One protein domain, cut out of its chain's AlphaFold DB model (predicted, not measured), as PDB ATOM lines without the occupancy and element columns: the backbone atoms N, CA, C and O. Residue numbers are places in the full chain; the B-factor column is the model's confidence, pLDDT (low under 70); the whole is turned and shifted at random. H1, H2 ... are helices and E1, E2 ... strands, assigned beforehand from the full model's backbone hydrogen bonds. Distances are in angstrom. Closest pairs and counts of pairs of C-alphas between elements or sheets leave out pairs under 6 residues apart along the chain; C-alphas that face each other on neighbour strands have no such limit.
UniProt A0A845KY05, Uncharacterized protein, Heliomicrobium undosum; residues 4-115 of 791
ATOM      1  N   ALA A   4      69.887  15.311  42.499       80.69
ATOM      2  CA  ALA A   4      69.870  15.223  43.959       80.69
ATOM      3  C   ALA A   4      69.969  13.779  44.489       80.69
ATOM      4  O   ALA A   4      70.557  13.548  45.544       80.69
ATOM      5  N   GLU A   5      69.423  12.798  43.768       82.38
ATOM      6  CA  GLU A   5      69.499  11.379  44.138       82.38
ATOM      7  C   GLU A   5      70.875  10.777  43.842       82.38
ATOM      8  O   GLU A   5      71.363   9.952  44.614       82.38
ATOM      9  N   ILE A   6      71.525  11.219  42.764       83.94
ATOM     10  CA  ILE A   6      72.885  10.788  42.415       83.94
ATOM     11  C   ILE A   6      73.905  11.439  43.344       83.94
ATOM     12  O   ILE A   6      74.813  10.753  43.806       83.94
ATOM     13  N   SER A   7      73.707  12.708  43.712       84.75
ATOM     14  CA  SER A   7      74.557  13.417  44.675       84.75
ATOM     15  C   SER A   7      74.659  12.695  46.022       84.75
ATOM     16  O   SER A   7      75.730  12.671  46.618       84.75
ATOM     17  N   LYS A   8      73.589  12.023  46.475       88.31
ATOM     18  CA  LYS A   8      73.601  11.195  47.699       88.31
ATOM     19  C   LYS A   8      74.456   9.923  47.581       88.31
ATOM     20  O   LYS A   8      74.755   9.300  48.593       88.31
ATOM     21  N   ARG A   9      74.815   9.510  46.361       88.62
ATOM     22  CA  ARG A   9      75.587   8.290  46.047       88.62
ATOM     23  C   ARG A   9      77.048   8.577  45.670       88.62
ATOM     24  O   ARG A   9      77.784   7.642  45.318       88.62
ATOM     25  N   LEU A  10      77.455   9.845  45.705       89.50
ATOM     26  CA  LEU A  10      78.834  10.270  45.486       89.50
ATOM     27  C   LEU A  10      79.688   9.938  46.714       89.50
ATOM     28  O   LEU A  10      79.231  10.026  47.853       89.50
ATOM     29  N   LYS A  11      80.936   9.535  46.481       89.94
ATOM     30  CA  LYS A  11      81.941   9.372  47.536       89.94
ATOM     31  C   LYS A  11      82.418  10.742  48.030       89.94
ATOM     32  O   LYS A  11      82.240  11.761  47.366       89.94
ATOM     33  N   SER A  12      83.070  10.768  49.193       86.00
ATOM     34  CA  SER A  12      83.719  11.991  49.685       86.00
ATOM     35  C   SER A  12      84.721  12.524  48.648       86.00
ATOM     36  O   SER A  12      85.539  11.763  48.125       86.00
ATOM     37  N   GLY A  13      84.619  13.814  48.309       84.06
ATOM     38  CA  GLY A  13      85.442  14.471  47.282       84.06
ATOM     39  C   GLY A  13      85.069  14.144  45.826       84.06
ATOM     40  O   GLY A  13      85.757  14.581  44.905       84.06
ATOM     41  N   GLU A  14      84.003  13.377  45.591       89.12
ATOM     42  CA  GLU A  14      83.496  13.070  44.255       89.12
ATOM     43  C   GLU A  14      82.450  14.115  43.831       89.12
ATOM     44  O   GLU A  14      81.535  14.435  44.586       89.12
ATOM     45  N   SER A  15      82.568  14.652  42.614       88.69
ATOM     46  CA  SER A  15      81.602  15.605  42.049       88.69
ATOM     47  C   SER A  15      81.138  15.144  40.674       88.69
ATOM     48  O   SER A  15      81.893  14.494  39.954       88.69
ATOM     49  N   ILE A  16      79.913  15.488  40.281       88.31
ATOM     50  CA  ILE A  16      79.445  15.265  38.909       88.31
ATOM     51  C   ILE A  16      80.160  16.276  38.001       88.31
ATOM     52  O   ILE A  16      80.102  17.488  38.230       88.31
ATOM     53  N   ILE A  17      80.871  15.774  36.994       85.19
ATOM     54  CA  ILE A  17      81.631  16.580  36.027       85.19
ATOM     55  C   ILE A  17      80.927  16.683  34.677       85.19
ATOM     56  O   ILE A  17      81.156  17.646  33.956       85.19
ATOM     57  N   CYS A  18      80.044  15.734  34.362       82.00
ATOM     58  CA  CYS A  18      79.223  15.763  33.162       82.00
ATOM     59  C   CYS A  18      77.805  15.280  33.479       82.00
ATOM     60  O   CYS A  18      77.624  14.230  34.099       82.00
ATOM     61  N   ASN A  19      76.819  16.054  33.032       75.94
ATOM     62  CA  ASN A  19      75.411  15.679  32.944       75.94
ATOM     63  C   ASN A  19      74.926  16.145  31.562       75.94
ATOM     64  O   ASN A  19      74.429  17.269  31.446       75.94
ATOM     65  N   PRO A  20      75.210  15.380  30.498       64.12
ATOM     66  CA  PRO A  20      75.048  15.872  29.148       64.12
ATOM     67  C   PRO A  20      73.567  15.935  28.779       64.12
ATOM     68  O   PRO A  20      72.852  14.937  28.834       64.12
ATOM     69  N   SER A  21      73.127  17.113  28.344       57.84
ATOM     70  CA  SER A  21      71.902  17.297  27.561       57.84
ATOM     71  C   SER A  21      72.036  16.729  26.137       57.84
ATOM     72  O   SER A  21      71.024  16.497  25.483       57.84
ATOM     73  N   SER A  22      73.263  16.471  25.672       61.06
ATOM     74  CA  SER A  22      73.618  15.980  24.333       61.06
ATOM     75  C   SER A  22      74.392  14.657  24.405       61.06
ATOM     76  O   SER A  22      75.614  14.605  24.247       61.06
ATOM     77  N   ILE A  23      73.678  13.572  24.702       78.38
ATOM     78  CA  ILE A  23      74.187  12.205  24.542       78.38
ATOM     79  C   ILE A  23      73.893  11.784  23.104       78.38
ATOM     80  O   ILE A  23      72.730  11.743  22.717       78.38
ATOM     81  N   ASP A  24      74.934  11.468  22.337       80.81
ATOM     82  CA  ASP A  24      74.795  11.047  20.937       80.81
ATOM     83  C   ASP A  24      74.346   9.580  20.857       80.81
ATOM     84  O   ASP A  24      73.475   9.200  20.082       80.81
ATOM     85  N   SER A  25      74.882   8.743  21.751       85.88
ATOM     86  CA  SER A  25      74.431   7.361  21.945       85.88
ATOM     87  C   SER A  25      74.640   6.900  23.387       85.88
ATOM     88  O   SER A  25      75.633   7.249  24.026       85.88
ATOM     89  N   LEU A  26      73.696   6.110  23.911       88.94
ATOM     90  CA  LEU A  26      73.792   5.425  25.202       88.94
ATOM     91  C   LEU A  26      73.040   4.097  25.145       88.94
ATOM     92  O   LEU A  26      71.809   4.061  25.028       88.94
ATOM     93  N   GLU A  27      73.797   3.017  25.289       85.69
ATOM     94  CA  GLU A  27      73.317   1.643  25.236       85.69
ATOM     95  C   GLU A  27      73.864   0.845  26.417       85.69
ATOM     96  O   GLU A  27      75.012   1.008  26.829       85.69
ATOM     97  N   PHE A  28      73.025  -0.019  26.982       86.81
ATOM     98  CA  PHE A  28      73.434  -1.007  27.971       86.81
ATOM     99  C   PHE A  28      72.415  -2.147  28.046       86.81
ATOM    100  O   PHE A  28      71.247  -2.013  27.685       86.81
ATOM    101  N   THR A  29      72.853  -3.289  28.562       82.19
ATOM    102  CA  THR A  29      72.066  -4.520  28.661       82.19
ATOM    103  C   THR A  29      70.825  -4.296  29.520       82.19
ATOM    104  O   THR A  29      70.914  -3.967  30.711       82.19
ATOM    105  N   GLY A  30      69.654  -4.522  28.926       74.38
ATOM    106  CA  GLY A  30      68.361  -4.334  29.579       74.38
ATOM    107  C   GLY A  30      67.897  -2.879  29.656       74.38
ATOM    108  O   GLY A  30      67.101  -2.571  30.536       74.38
ATOM    109  N   SER A  31      68.394  -1.988  28.790       80.62
ATOM    110  CA  SER A  31      67.767  -0.682  28.569       80.62
ATOM    111  C   SER A  31      66.404  -0.845  27.885       80.62
ATOM    112  O   SER A  31      66.272  -1.615  26.932       80.62
ATOM    113  N   SER A  32      65.406  -0.100  28.340       78.12
ATOM    114  CA  SER A  32      64.063  -0.045  27.776       78.12
ATOM    115  C   SER A  32      64.037   0.653  26.413       78.12
ATOM    116  O   SER A  32      64.884   1.495  26.111       78.12
ATOM    117  N   ILE A  33      63.050   0.321  25.577       76.62
ATOM    118  CA  ILE A  33      62.904   0.905  24.231       76.62
ATOM    119  C   ILE A  33      62.396   2.358  24.300       76.62
ATOM    120  O   ILE A  33      62.762   3.168  23.457       76.62
ATOM    121  N   VAL A  34      61.570   2.694  25.302       81.56
ATOM    122  CA  VAL A  34      60.813   3.966  25.364       81.56
ATOM    123  C   VAL A  34      61.162   4.817  26.601       81.56
ATOM    124  O   VAL A  34      60.680   5.939  26.738       81.56
ATOM    125  N   GLY A  35      61.975   4.310  27.531       81.12
ATOM    126  CA  GLY A  35      62.374   5.047  28.731       81.12
ATOM    127  C   GLY A  35      63.395   6.147  28.448       81.12
ATOM    128  O   GLY A  35      64.215   6.069  27.532       81.12
ATOM    129  N   THR A  36      63.347   7.202  29.259       85.19
ATOM    130  CA  THR A  36      64.319   8.292  29.208       85.19
ATOM    131  C   THR A  36      65.620   7.822  29.838       85.19
ATOM    132  O   THR A  36      65.651   7.422  31.006       85.19
ATOM    133  N   ARG A  37      66.703   7.911  29.067       87.62
ATOM    134  CA  ARG A  37      68.044   7.540  29.515       87.62
ATOM    135  C   ARG A  37      68.834   8.784  29.901       87.62
ATOM    136  O   ARG A  37      68.736   9.823  29.254       87.62
ATOM    137  N   SER A  38      69.616   8.688  30.965       88.06
ATOM    138  CA  SER A  38      70.473   9.766  31.455       88.06
ATOM    139  C   SER A  38      71.823   9.197  31.872       88.06
ATOM    140  O   SER A  38      71.892   8.093  32.414       88.06
ATOM    141  N   LEU A  39      72.890   9.955  31.634       90.69
ATOM    142  CA  LEU A  39      74.259   9.577  31.964       90.69
ATOM    143  C   LEU A  39      74.879  10.641  32.865       90.69
ATOM    144  O   LEU A  39      74.786  11.829  32.573       90.69
ATOM    145  N   TYR A  40      75.564  10.217  33.917       90.12
ATOM    146  CA  TYR A  40      76.325  11.115  34.777       90.12
ATOM    147  C   TYR A  40      77.744  10.593  34.916       90.12
ATOM    148  O   TYR A  40      77.940   9.445  35.314       90.12
ATOM    149  N   LEU A  41      78.723  11.442  34.613       90.00
ATOM    150  CA  LEU A  41      80.140  11.153  34.814       90.00
ATOM    151  C   LEU A  41      80.653  11.949  36.011       90.00
ATOM    152  O   LEU A  41      80.354  13.141  36.133       90.00
ATOM    153  N   THR A  42      81.440  11.316  36.876       90.94
ATOM    154  CA  THR A  42      82.030  11.964  38.054       90.94
ATOM    155  C   THR A  42      83.524  12.248  37.911       90.94
ATOM    156  O   THR A  42      84.215  11.639  37.095       90.94
ATOM    157  N   SER A  43      84.045  13.149  38.752       87.31
ATOM    158  CA  SER A  43      85.469  13.519  38.815       87.31
ATOM    159  C   SER A  43      86.390  12.351  39.164       87.31
ATOM    160  O   SER A  43      87.585  12.416  38.893       87.31
ATOM    161  N   GLN A  44      85.845  11.275  39.737       88.44
ATOM    162  CA  GLN A  44      86.575  10.054  40.087       88.44
ATOM    163  C   GLN A  44      86.357   8.922  39.067       88.44
ATOM    164  O   GLN A  44      86.670   7.766  39.353       88.44
ATOM    165  N   GLY A  45      85.799   9.226  37.890       87.38
ATOM    166  CA  GLY A  45      85.609   8.250  36.818       87.38
ATOM    167  C   GLY A  45      84.467   7.264  37.056       87.38
ATOM    168  O   GLY A  45      84.467   6.193  36.460       87.38
ATOM    169  N   ARG A  46      83.483   7.571  37.910       91.06
ATOM    170  CA  ARG A  46      82.259   6.760  37.998       91.06
ATOM    171  C   ARG A  46      81.242   7.238  36.980       91.06
ATOM    172  O   ARG A  46      80.996   8.435  36.844       91.06
ATOM    173  N   VAL A  47      80.625   6.281  36.304       91.38
ATOM    174  CA  VAL A  47      79.521   6.501  35.377       91.38
ATOM    175  C   VAL A  47      78.248   5.963  35.999       91.38
ATOM    176  O   VAL A  47      78.182   4.787  36.356       91.38
ATOM    177  N   PHE A  48      77.230   6.810  36.093       91.50
ATOM    178  CA  PHE A  48      75.868   6.408  36.411       91.50
ATOM    179  C   PHE A  48      75.027   6.484  35.142       91.50
ATOM    180  O   PHE A  48      74.770   7.576  34.639       91.50
ATOM    181  N   ALA A  49      74.599   5.333  34.633       90.50
ATOM    182  CA  ALA A  49      73.641   5.248  33.538       90.50
ATOM    183  C   ALA A  49      72.272   4.893  34.124       90.50
ATOM    184  O   ALA A  49      72.122   3.866  34.789       90.50
ATOM    185  N   HIS A  50      71.291   5.763  33.922       89.62
ATOM    186  CA  HIS A  50      69.939   5.613  34.441       89.62
ATOM    187  C   HIS A  50      68.949   5.518  33.287       89.62
ATOM    188  O   HIS A  50      68.961   6.367  32.404       89.62
ATOM    189  N   ASP A  51      68.049   4.547  33.341       87.88
ATOM    190  CA  ASP A  51      66.898   4.427  32.450       87.88
ATOM    191  C   ASP A  51      65.624   4.396  33.294       87.88
ATOM    192  O   ASP A  51      65.555   3.688  34.300       87.88
ATOM    193  N   THR A  52      64.629   5.202  32.920       86.75
ATOM    194  CA  THR A  52      63.334   5.241  33.610       86.75
ATOM    195  C   THR A  52      62.482   3.996  33.369       86.75
ATOM    196  O   THR A  52      61.462   3.857  34.034       86.75
ATOM    197  N   GLY A  53      62.854   3.118  32.431       82.56
ATOM    198  CA  GLY A  53      62.113   1.901  32.096       82.56
ATOM    199  C   GLY A  53      60.924   2.138  31.149       82.56
ATOM    200  O   GLY A  53      60.579   1.279  30.338       82.56
ATOM    201  N   GLY A  54      60.346   3.342  31.165       80.94
ATOM    202  CA  GLY A  54      59.245   3.729  30.281       80.94
ATOM    203  C   GLY A  54      57.975   2.896  30.503       80.94
ATOM    204  O   GLY A  54      57.725   2.398  31.593       80.94
ATOM    205  N   LEU A  55      57.152   2.759  29.457       71.56
ATOM    206  CA  LEU A  55      55.837   2.102  29.532       71.56
ATOM    207  C   LEU A  55      55.908   0.562  29.644       71.56
ATOM    208  O   LEU A  55      54.895  -0.066  29.937       71.56
ATOM    209  N   PHE A  56      57.083  -0.042  29.411       71.75
ATOM    210  CA  PHE A  56      57.261  -1.500  29.301       71.75
ATOM    211  C   PHE A  56      58.564  -2.029  29.930       71.75
ATOM    212  O   PHE A  56      59.011  -3.124  29.592       71.75
ATOM    213  N   GLY A  57      59.202  -1.269  30.817       75.06
ATOM    214  CA  GLY A  57      60.445  -1.672  31.469       75.06
ATOM    215  C   GLY A  57      60.544  -1.138  32.890       75.06
ATOM    216  O   GLY A  57      59.949  -0.114  33.222       75.06
ATOM    217  N   ASP A  58      61.315  -1.830  33.724       81.75
ATOM    218  CA  ASP A  58      61.604  -1.381  35.084       81.75
ATOM    219  C   ASP A  58      62.709  -0.311  35.082       81.75
ATOM    220  O   ASP A  58      63.667  -0.414  34.302       81.75
ATOM    221  N   PRO A  59      62.635   0.703  35.967       85.00
ATOM    222  CA  PRO A  59      63.717   1.660  36.144       85.00
ATOM    223  C   PRO A  59      65.022   0.950  36.506       85.00
ATOM    224  O   PRO A  59      65.079   0.159  37.452       85.00
ATOM    225  N   LYS A  60      66.103   1.268  35.792       87.25
ATOM    226  CA  LYS A  60      67.409   0.631  35.982       87.25
ATOM    227  C   LYS A  60      68.493   1.678  36.175       87.25
ATOM    228  O   LYS A  60      68.617   2.619  35.396       87.25
ATOM    229  N   LEU A  61      69.305   1.491  37.212       88.75
ATOM    230  CA  LEU A  61      70.509   2.280  37.452       88.75
ATOM    231  C   LEU A  61      71.724   1.362  37.403       88.75
ATOM    232  O   LEU A  61      71.844   0.437  38.205       88.75
ATOM    233  N   ILE A  62      72.649   1.667  36.505       90.06
ATOM    234  CA  ILE A  62      73.939   0.998  36.396       90.06
ATOM    235  C   ILE A  62      75.016   1.960  36.876       90.06
ATOM    236  O   ILE A  62      74.995   3.149  36.560       90.06
ATOM    237  N   THR A  63      75.958   1.438  37.655       90.75
ATOM    238  CA  THR A  63      77.146   2.172  38.085       90.75
ATOM    239  C   THR A  63      78.379   1.429  37.600       90.75
ATOM    240  O   THR A  63      78.573   0.272  37.963       90.75
ATOM    241  N   VAL A  64      79.217   2.092  36.807       92.12
ATOM    242  CA  VAL A  64      80.492   1.546  36.324       92.12
ATOM    243  C   VAL A  64      81.624   2.429  36.825       92.12
ATOM    244  O   VAL A  64      81.538   3.653  36.754       92.12
ATOM    245  N   GLN A  65      82.681   1.816  37.350       91.69
ATOM    246  CA  GLN A  65      83.930   2.508  37.656       91.69
ATOM    247  C   GLN A  65      84.843   2.408  36.438       91.69
ATOM    248  O   GLN A  65      85.234   1.308  36.054       91.69
ATOM    249  N   LEU A  66      85.188   3.550  35.860       90.94
ATOM    250  CA  LEU A  66      86.158   3.642  34.782       90.94
ATOM    251  C   LEU A  66      87.579   3.643  35.351       90.94
ATOM    252  O   LEU A  66      87.836   4.186  36.433       90.94
ATOM    253  N   GLN A  67      88.493   3.039  34.605       87.81
ATOM    254  CA  GLN A  67      89.931   3.118  34.805       87.81
ATOM    255  C   GLN A  67      90.549   4.263  33.990       87.81
ATOM    256  O   GLN A  67      89.910   4.909  33.157       87.81
ATOM    257  N   LYS A  68      91.827   4.532  34.267       83.62
ATOM    258  CA  LYS A  68      92.626   5.521  33.545       83.62
ATOM    259  C   LYS A  68      92.676   5.154  32.054       83.62
ATOM    260  O   LYS A  68      93.081   4.045  31.722       83.62
ATOM    261  N   GLY A  69      92.299   6.084  31.179       83.44
ATOM    262  CA  GLY A  69      92.270   5.873  29.729       83.44
ATOM    263  C   GLY A  69      91.088   5.037  29.221       83.44
ATOM    264  O   GLY A  69      91.140   4.523  28.113       83.44
ATOM    265  N   ASP A  70      90.020   4.864  30.000       88.31
ATOM    266  CA  ASP A  70      88.846   4.117  29.527       88.31
ATOM    267  C   ASP A  70      88.002   4.892  28.511       88.31
ATOM    268  O   ASP A  70      87.305   4.279  27.698       88.31
ATOM    269  N   LEU A  71      88.037   6.226  28.566       90.25
ATOM    270  CA  LEU A  71      87.270   7.086  27.673       90.25
ATOM    271  C   LEU A  71      88.094   7.454  26.445       90.25
ATOM    272  O   LEU A  71      88.965   8.317  26.520       90.25
ATOM    273  N   ARG A  72      87.791   6.842  25.302       89.12
ATOM    274  CA  ARG A  72      88.441   7.156  24.029       89.12
ATOM    275  C   ARG A  72      87.986   8.507  23.522       89.12
ATOM    276  O   ARG A  72      86.789   8.760  23.431       89.12
ATOM    277  N   THR A  73      88.937   9.352  23.157       88.19
ATOM    278  CA  THR A  73      88.646  10.666  22.582       88.19
ATOM    279  C   THR A  73      88.968  10.684  21.095       88.19
ATOM    280  O   THR A  73      89.987  10.147  20.658       88.19
ATOM    281  N   SER A  74      88.102  11.306  20.301       85.12
ATOM    282  CA  SER A  74      88.380  11.620  18.902       85.12
ATOM    283  C   SER A  74      88.105  13.094  18.631       85.12
ATOM    284  O   SER A  74      87.036  13.614  18.958       85.12
ATOM    285  N   PHE A  75      89.090  13.750  18.026       81.56
ATOM    286  CA  PHE A  75      89.068  15.169  17.689       81.56
ATOM    287  C   PHE A  75      88.617  15.353  16.234       81.56
ATOM    288  O   PHE A  75      89.346  14.981  15.316       81.56
ATOM    289  N   GLU A  76      87.408  15.885  16.045       79.44
ATOM    290  CA  GLU A  76      86.816  16.261  14.749       79.44
ATOM    291  C   GLU A  76      86.375  17.741  14.820       79.44
ATOM    292  O   GLU A  76      87.076  18.550  15.428       79.44
ATOM    293  N   GLU A  77      85.228  18.136  14.259       76.31
ATOM    294  CA  GLU A  77      84.641  19.473  14.491       76.31
ATOM    295  C   GLU A  77      84.270  19.700  15.969       76.31
ATOM    296  O   GLU A  77      84.338  20.813  16.488       76.31
ATOM    297  N   GLN A  78      83.913  18.620  16.666       84.12
ATOM    298  CA  GLN A  78      83.667  18.576  18.104       84.12
ATOM    299  C   GLN A  78      84.483  17.436  18.730       84.12
ATOM    300  O   GLN A  78      84.941  16.522  18.034       84.12
ATOM    301  N   VAL A  79      84.677  17.466  20.051       86.50
ATOM    302  CA  VAL A  79      85.396  16.398  20.757       86.50
ATOM    303  C   VAL A  79      84.415  15.293  21.108       86.50
ATOM    304  O   VAL A  79      83.561  15.473  21.977       86.50
ATOM    305  N   ARG A  80      84.540  14.136  20.455       89.25
ATOM    306  CA  ARG A  80      83.750  12.955  20.811       89.25
ATOM    307  C   ARG A  80      84.482  12.145  21.868       89.25
ATOM    308  O   ARG A  80      85.663  11.836  21.725       89.25
ATOM    309  N   VAL A  81      83.761  11.789  22.919       89.88
ATOM    310  CA  VAL A  81      84.219  10.933  24.009       89.88
ATOM    311  C   VAL A  81      83.378   9.671  23.985       89.88
ATOM    312  O   VAL A  81      82.178   9.718  24.258       89.88
ATOM    313  N   ALA A  82      84.010   8.549  23.669       91.00
ATOM    314  CA  ALA A  82      83.365   7.257  23.554       91.00
ATOM    315  C   ALA A  82      83.860   6.293  24.634       91.00
ATOM    316  O   ALA A  82      85.056   6.179  24.911       91.00
ATOM    317  N   TYR A  83      82.929   5.540  25.202       91.81
ATOM    318  CA  TYR A  83      83.217   4.380  26.029       91.81
ATOM    319  C   TYR A  83      82.606   3.150  25.369       91.81
ATOM    320  O   TYR A  83      81.415   3.130  25.063       91.81
ATOM    321  N   SER A  84      83.423   2.124  25.146       84.50
ATOM    322  CA  SER A  84      82.977   0.842  24.597       84.50
ATOM    323  C   SER A  84      83.891  -0.271  25.107       84.50
ATOM    324  O   SER A  84      84.802  -0.738  24.424       84.50
ATOM    325  N   LYS A  85      83.693  -0.656  26.371       83.75
ATOM    326  CA  LYS A  85      84.329  -1.837  26.968       83.75
ATOM    327  C   LYS A  85      83.251  -2.815  27.407       83.75
ATOM    328  O   LYS A  85      82.299  -2.425  28.084       83.75
ATOM    329  N   LYS A  86      83.430  -4.098  27.071       78.00
ATOM    330  CA  LYS A  86      82.581  -5.174  27.594       78.00
ATOM    331  C   LYS A  86      82.710  -5.203  29.116       78.00
ATOM    332  O   LYS A  86      83.787  -5.439  29.653       78.00
ATOM    333  N   ASN A  87      81.601  -4.923  29.779       82.88
ATOM    334  CA  ASN A  87      81.409  -5.035  31.219       82.88
ATOM    335  C   ASN A  87      80.153  -5.881  31.457       82.88
ATOM    336  O   ASN A  87      79.454  -6.209  30.497       82.88
ATOM    337  N   ASP A  88      79.832  -6.178  32.714       85.00
ATOM    338  CA  ASP A  88      78.659  -6.987  33.091       85.00
ATOM    339  C   ASP A  88      77.327  -6.440  32.543       85.00
ATOM    340  O   ASP A  88      76.326  -7.151  32.477       85.00
ATOM    341  N   TYR A  89      77.317  -5.178  32.111       85.00
ATOM    342  CA  TYR A  89      76.160  -4.496  31.558       85.00
ATOM    343  C   TYR A  89      76.305  -4.133  30.076       85.00
ATOM    344  O   TYR A  89      75.388  -3.523  29.540       85.00
ATOM    345  N   ASN A  90      77.396  -4.483  29.384       86.88
ATOM    346  CA  ASN A  90      77.713  -4.014  28.021       86.88
ATOM    347  C   ASN A  90      77.452  -2.507  27.813       86.88
ATOM    348  O   ASN A  90      76.896  -2.110  26.795       86.88
ATOM    349  N   LEU A  91      77.788  -1.672  28.802       90.19
ATOM    350  CA  LEU A  91      77.597  -0.224  28.691       90.19
ATOM    351  C   LEU A  91      78.479   0.357  27.577       90.19
ATOM    352  O   LEU A  91      79.702   0.213  27.634       90.19
ATOM    353  N   SER A  92      77.869   1.086  26.647       91.31
ATOM    354  CA  SER A  92      78.552   1.930  25.669       91.31
ATOM    355  C   SER A  92      77.861   3.276  25.520       91.31
ATOM    356  O   SER A  92      76.633   3.366  25.543       91.31
ATOM    357  N   PHE A  93      78.648   4.333  25.358       91.81
ATOM    358  CA  PHE A  93      78.108   5.666  25.124       91.81
ATOM    359  C   PHE A  93      79.064   6.536  24.323       91.81
ATOM    360  O   PHE A  93      80.278   6.332  24.367       91.81
ATOM    361  N   THR A  94      78.498   7.538  23.658       91.12
ATOM    362  CA  THR A  94      79.233   8.615  22.996       91.12
ATOM    363  C   THR A  94      78.660   9.955  23.439       91.12
ATOM    364  O   THR A  94      77.452  10.182  23.368       91.12
ATOM    365  N   ILE A  95      79.534  10.837  23.913       90.38
ATOM    366  CA  ILE A  95      79.199  12.211  24.295       90.38
ATOM    367  C   ILE A  95      80.013  13.140  23.414       90.38
ATOM    368  O   ILE A  95      81.189  12.879  23.157       90.38
ATOM    369  N   VAL A  96      79.397  14.230  22.979       88.81
ATOM    370  CA  VAL A  96      80.066  15.236  22.164       88.81
ATOM    371  C   VAL A  96      80.202  16.524  22.963       88.81
ATOM    372  O   VAL A  96      79.251  16.968  23.605       88.81
ATOM    373  N   PHE A  97      81.401  17.098  22.948       86.81
ATOM    374  CA  PHE A  97      81.742  18.317  23.668       86.81
ATOM    375  C   PHE A  97      82.276  19.375  22.710       86.81
ATOM    376  O   PHE A  97      83.004  19.066  21.760       86.81
ATOM    377  N   SER A  98      82.003  20.644  23.016       85.81
ATOM    378  CA  SER A  98      82.849  21.719  22.505       85.81
ATOM    379  C   SER A  98      84.271  21.550  23.063       85.81
ATOM    380  O   SER A  98      84.462  21.004  24.156       85.81
ATOM    381  N   LEU A  99      85.291  22.013  22.336       83.44
ATOM    382  CA  LEU A  99      86.671  21.945  22.824       83.44
ATOM    383  C   LEU A  99      86.849  22.630  24.203       83.44
ATOM    384  O   LEU A  99      87.450  22.006  25.079       83.44
ATOM    385  N   PRO A 100      86.309  23.841  24.464       83.44
ATOM    386  CA  PRO A 100      86.374  24.455  25.793       83.44
ATOM    387  C   PRO A 100      85.773  23.585  26.905       83.44
ATOM    388  O   PRO A 100      86.391  23.426  27.963       83.44
ATOM    389  N   ASP A 101      84.611  22.972  26.658       85.88
ATOM    390  CA  ASP A 101      83.944  22.111  27.641       85.88
ATOM    391  C   ASP A 101      84.761  20.849  27.918       85.88
ATOM    392  O   ASP A 101      84.928  20.449  29.073       85.88
ATOM    393  N   PHE A 102      85.335  20.250  26.873       87.56
ATOM    394  CA  PHE A 102      86.203  19.085  27.003       87.56
ATOM    395  C   PHE A 102      87.480  19.389  27.801       87.56
ATOM    396  O   PHE A 102      87.880  18.598  28.659       87.56
ATOM    397  N   LEU A 103      88.118  20.541  27.572       84.56
ATOM    398  CA  LEU A 103      89.312  20.943  28.325       84.56
ATOM    399  C   LEU A 103      88.992  21.195  29.805       84.56
ATOM    400  O   LEU A 103      89.745  20.763  30.684       84.56
ATOM    401  N   SER A 104      87.846  21.821  30.089       84.75
ATOM    402  CA  SER A 104      87.327  21.969  31.454       84.75
ATOM    403  C   SER A 104      87.111  20.603  32.116       84.75
ATOM    404  O   SER A 104      87.555  20.370  33.245       84.75
ATOM    405  N   LEU A 105      86.529  19.648  31.388       85.31
ATOM    406  CA  LEU A 105      86.298  18.281  31.855       85.31
ATOM    407  C   LEU A 105      87.608  17.537  32.175       85.31
ATOM    408  O   LEU A 105      87.729  16.929  33.244       85.31
ATOM    409  N   CYS A 106      88.609  17.639  31.294       83.50
ATOM    410  CA  CYS A 106      89.939  17.054  31.488       83.50
ATOM    411  C   CYS A 106      90.625  17.584  32.752       83.50
ATOM    412  O   CYS A 106      91.246  16.813  33.482       83.50
ATOM    413  N   SER A 107      90.477  18.882  33.046       81.00
ATOM    414  CA  SER A 107      91.061  19.493  34.247       81.00
ATOM    415  C   SER A 107      90.462  18.936  35.548       81.00
ATOM    416  O   SER A 107      91.164  18.790  36.547       81.00
ATOM    417  N   ARG A 108      89.176  18.563  35.523       84.06
ATOM    418  CA  ARG A 108      88.429  18.038  36.679       84.06
ATOM    419  C   ARG A 108      88.572  16.527  36.874       84.06
ATOM    420  O   ARG A 108      88.160  16.020  37.916       84.06
ATOM    421  N   SER A 109      89.101  15.807  35.884       83.12
ATOM    422  CA  SER A 109      89.234  14.341  35.909       83.12
ATOM    423  C   SER A 109      90.501  13.857  35.185       83.12
ATOM    424  O   SER A 109      90.431  13.181  34.153       83.12
ATOM    425  N   PRO A 110      91.690  14.207  35.708       76.06
ATOM    426  CA  PRO A 110      92.955  13.894  35.055       76.06
ATOM    427  C   PRO A 110      93.161  12.380  34.902       76.06
ATOM    428  O   PRO A 110      93.018  11.610  35.848       76.06
ATOM    429  N   GLY A 111      93.533  11.957  33.692       79.56
ATOM    430  CA  GLY A 111      93.830  10.561  33.357       79.56
ATOM    431  C   GLY A 111      92.626   9.712  32.942       79.56
ATOM    432  O   GLY A 111      92.819   8.590  32.489       79.56
ATOM    433  N   LEU A 112      91.396  10.213  33.042       85.69
ATOM    434  CA  LEU A 112      90.208   9.447  32.659       85.69
ATOM    435  C   LEU A 112      90.094   9.225  31.137       85.69
ATOM    436  O   LEU A 112      89.599   8.192  30.688       85.69
ATOM    437  N   PHE A 113      90.584  10.189  30.358       87.19
ATOM    438  CA  PHE A 113      90.516  10.204  28.900       87.19
ATOM    439  C   PHE A 113      91.771   9.593  28.268       87.19
ATOM    440  O   PHE A 113      92.893   9.969  28.605       87.19
ATOM    441  N   GLU A 114      91.572   8.675  27.327       85.69
ATOM    442  CA  GLU A 114      92.573   8.235  26.360       85.69
ATOM    443  C   GLU A 114      92.602   9.252  25.217       85.69
ATOM    444  O   GLU A 114      91.701   9.314  24.372       85.69
ATOM    445  N   ILE A 115      93.631  10.096  25.245       78.56
ATOM    446  CA  ILE A 115      93.905  11.124  24.243       78.56
ATOM    447  C   ILE A 115      94.910  10.548  23.246       78.56
ATOM    448  O   ILE A 115      96.018  10.200  23.660       78.56
TER     449      ILE A 115
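This is residues 4 to 115 of the 791 residues of an uncharacterized protein of Heliomicrobium undosum (UniProt A0A845KY05). Two antiparallel sheets of four strands lie face to face with their strands crossed, as a loose sandwich in which the edge strands E2 and E5 do not meet. The helix H2 covers part of one open side, by E1 and the ends of E7 and E8, while the short H1 lies over the outside of the sheet that holds E1. The printed part has 112 residues with two named helices and eight named strands, in the chain order H1 E1 E2 E3 E4 E5 E6 E7 E8 H2; the sheets have the orders E2 - E8 - E7 - E6 and E1 - E3 - E4 - E5. The class is mixed, helices and strands, and the whole is compact, with a radius of gyration of the C-alphas of 13.8 A and spans of 39 by 34 by 25 A.

In one sheet E8, residues 92 to 97, and E7, residues 79 to 84, are inner strands and form a hairpin at 171 degrees, with N 81 and O 95 at 2.8 A. The edge strand E2, residues 23 to 27, is the antiparallel neighbour of E8, with N 27 and O 92 at 2.9 A. The other edge strand is E6, residues 71 to 75, which forms a hairpin with E7, with N 72 and O 82 at 2.8 A. E6, E7 and E8 make a meander, each strand the antiparallel neighbour of the one before. Residues 71 to 72 of E6 also pair, parallel, with residues 113 to 114. In the other sheet E3, residues 37 to 42, E4, residues 46 to 51, and E5, residues 60 to 65, make a second meander. The hairpin E3 and E4 has N 38 and O 50 at 2.8 A, and the hairpin E4 and E5 has N 47 and O 64 at 2.8 A. The edge strand E1, residues 16 to 18, is antiparallel to E3 at 119 degrees, with N 17 and O 41 at 2.8 A. From edge to edge the strands' lines turn by 85 degrees in this sheet and by 34 degrees in the first. Between the sheets, the closest C-alphas of E2 and E3 are those of Leu 26 and Arg 37, 7.5 A apart; E4 and E8 are apart. H2, residues 99 to 108, is on the first sheet, over E8 and E7, at a height over the sheet of 10.1 A; it only just stands up from it, rising 41 degrees. It only grazes the second sheet, where the closest C-alphas of H2 and E1 are those of Leu 105 and Ile 17, 6.5 A apart. H1, residues 4 to 7, only grazes the second sheet with its residues 6 to 7. Every O i to N i+4 pair of H2 is within hydrogen-bond range; H1 is too short for such a pair, and its one O i to N i+3 pair is not within range.

H1, residues 4 to 7, begins at C-alpha 4 (69.870, 15.223, 43.959). E1 is residues 16 to 18 and E2 residues 23 to 27. E3, residues 37 to 42, is 17.0 A long, E4, residues 46 to 51, 16.5 A, and E5, residues 60 to 65, 16.7 A. E6, residues 71 to 75, is 13.0 A long and begins at C-alpha 71 (87.270, 7.086, 27.673). E7, residues 79 to 84, is 16.2 A long and E8, residues 92 to 97, 16.8 A. H2, residues 99 to 108, is 14.5 A long and ends at C-alpha 108 (88.429, 18.038, 36.679).

The two C-alphas farthest apart are those of Phe 56 and Ser 107, at 40.1 A. The printed part has no cut, and none of its links between named elements is long. The mean pLDDT of the printed part is 84.8, and the model's confidence is under 70 at residues 20 to 22.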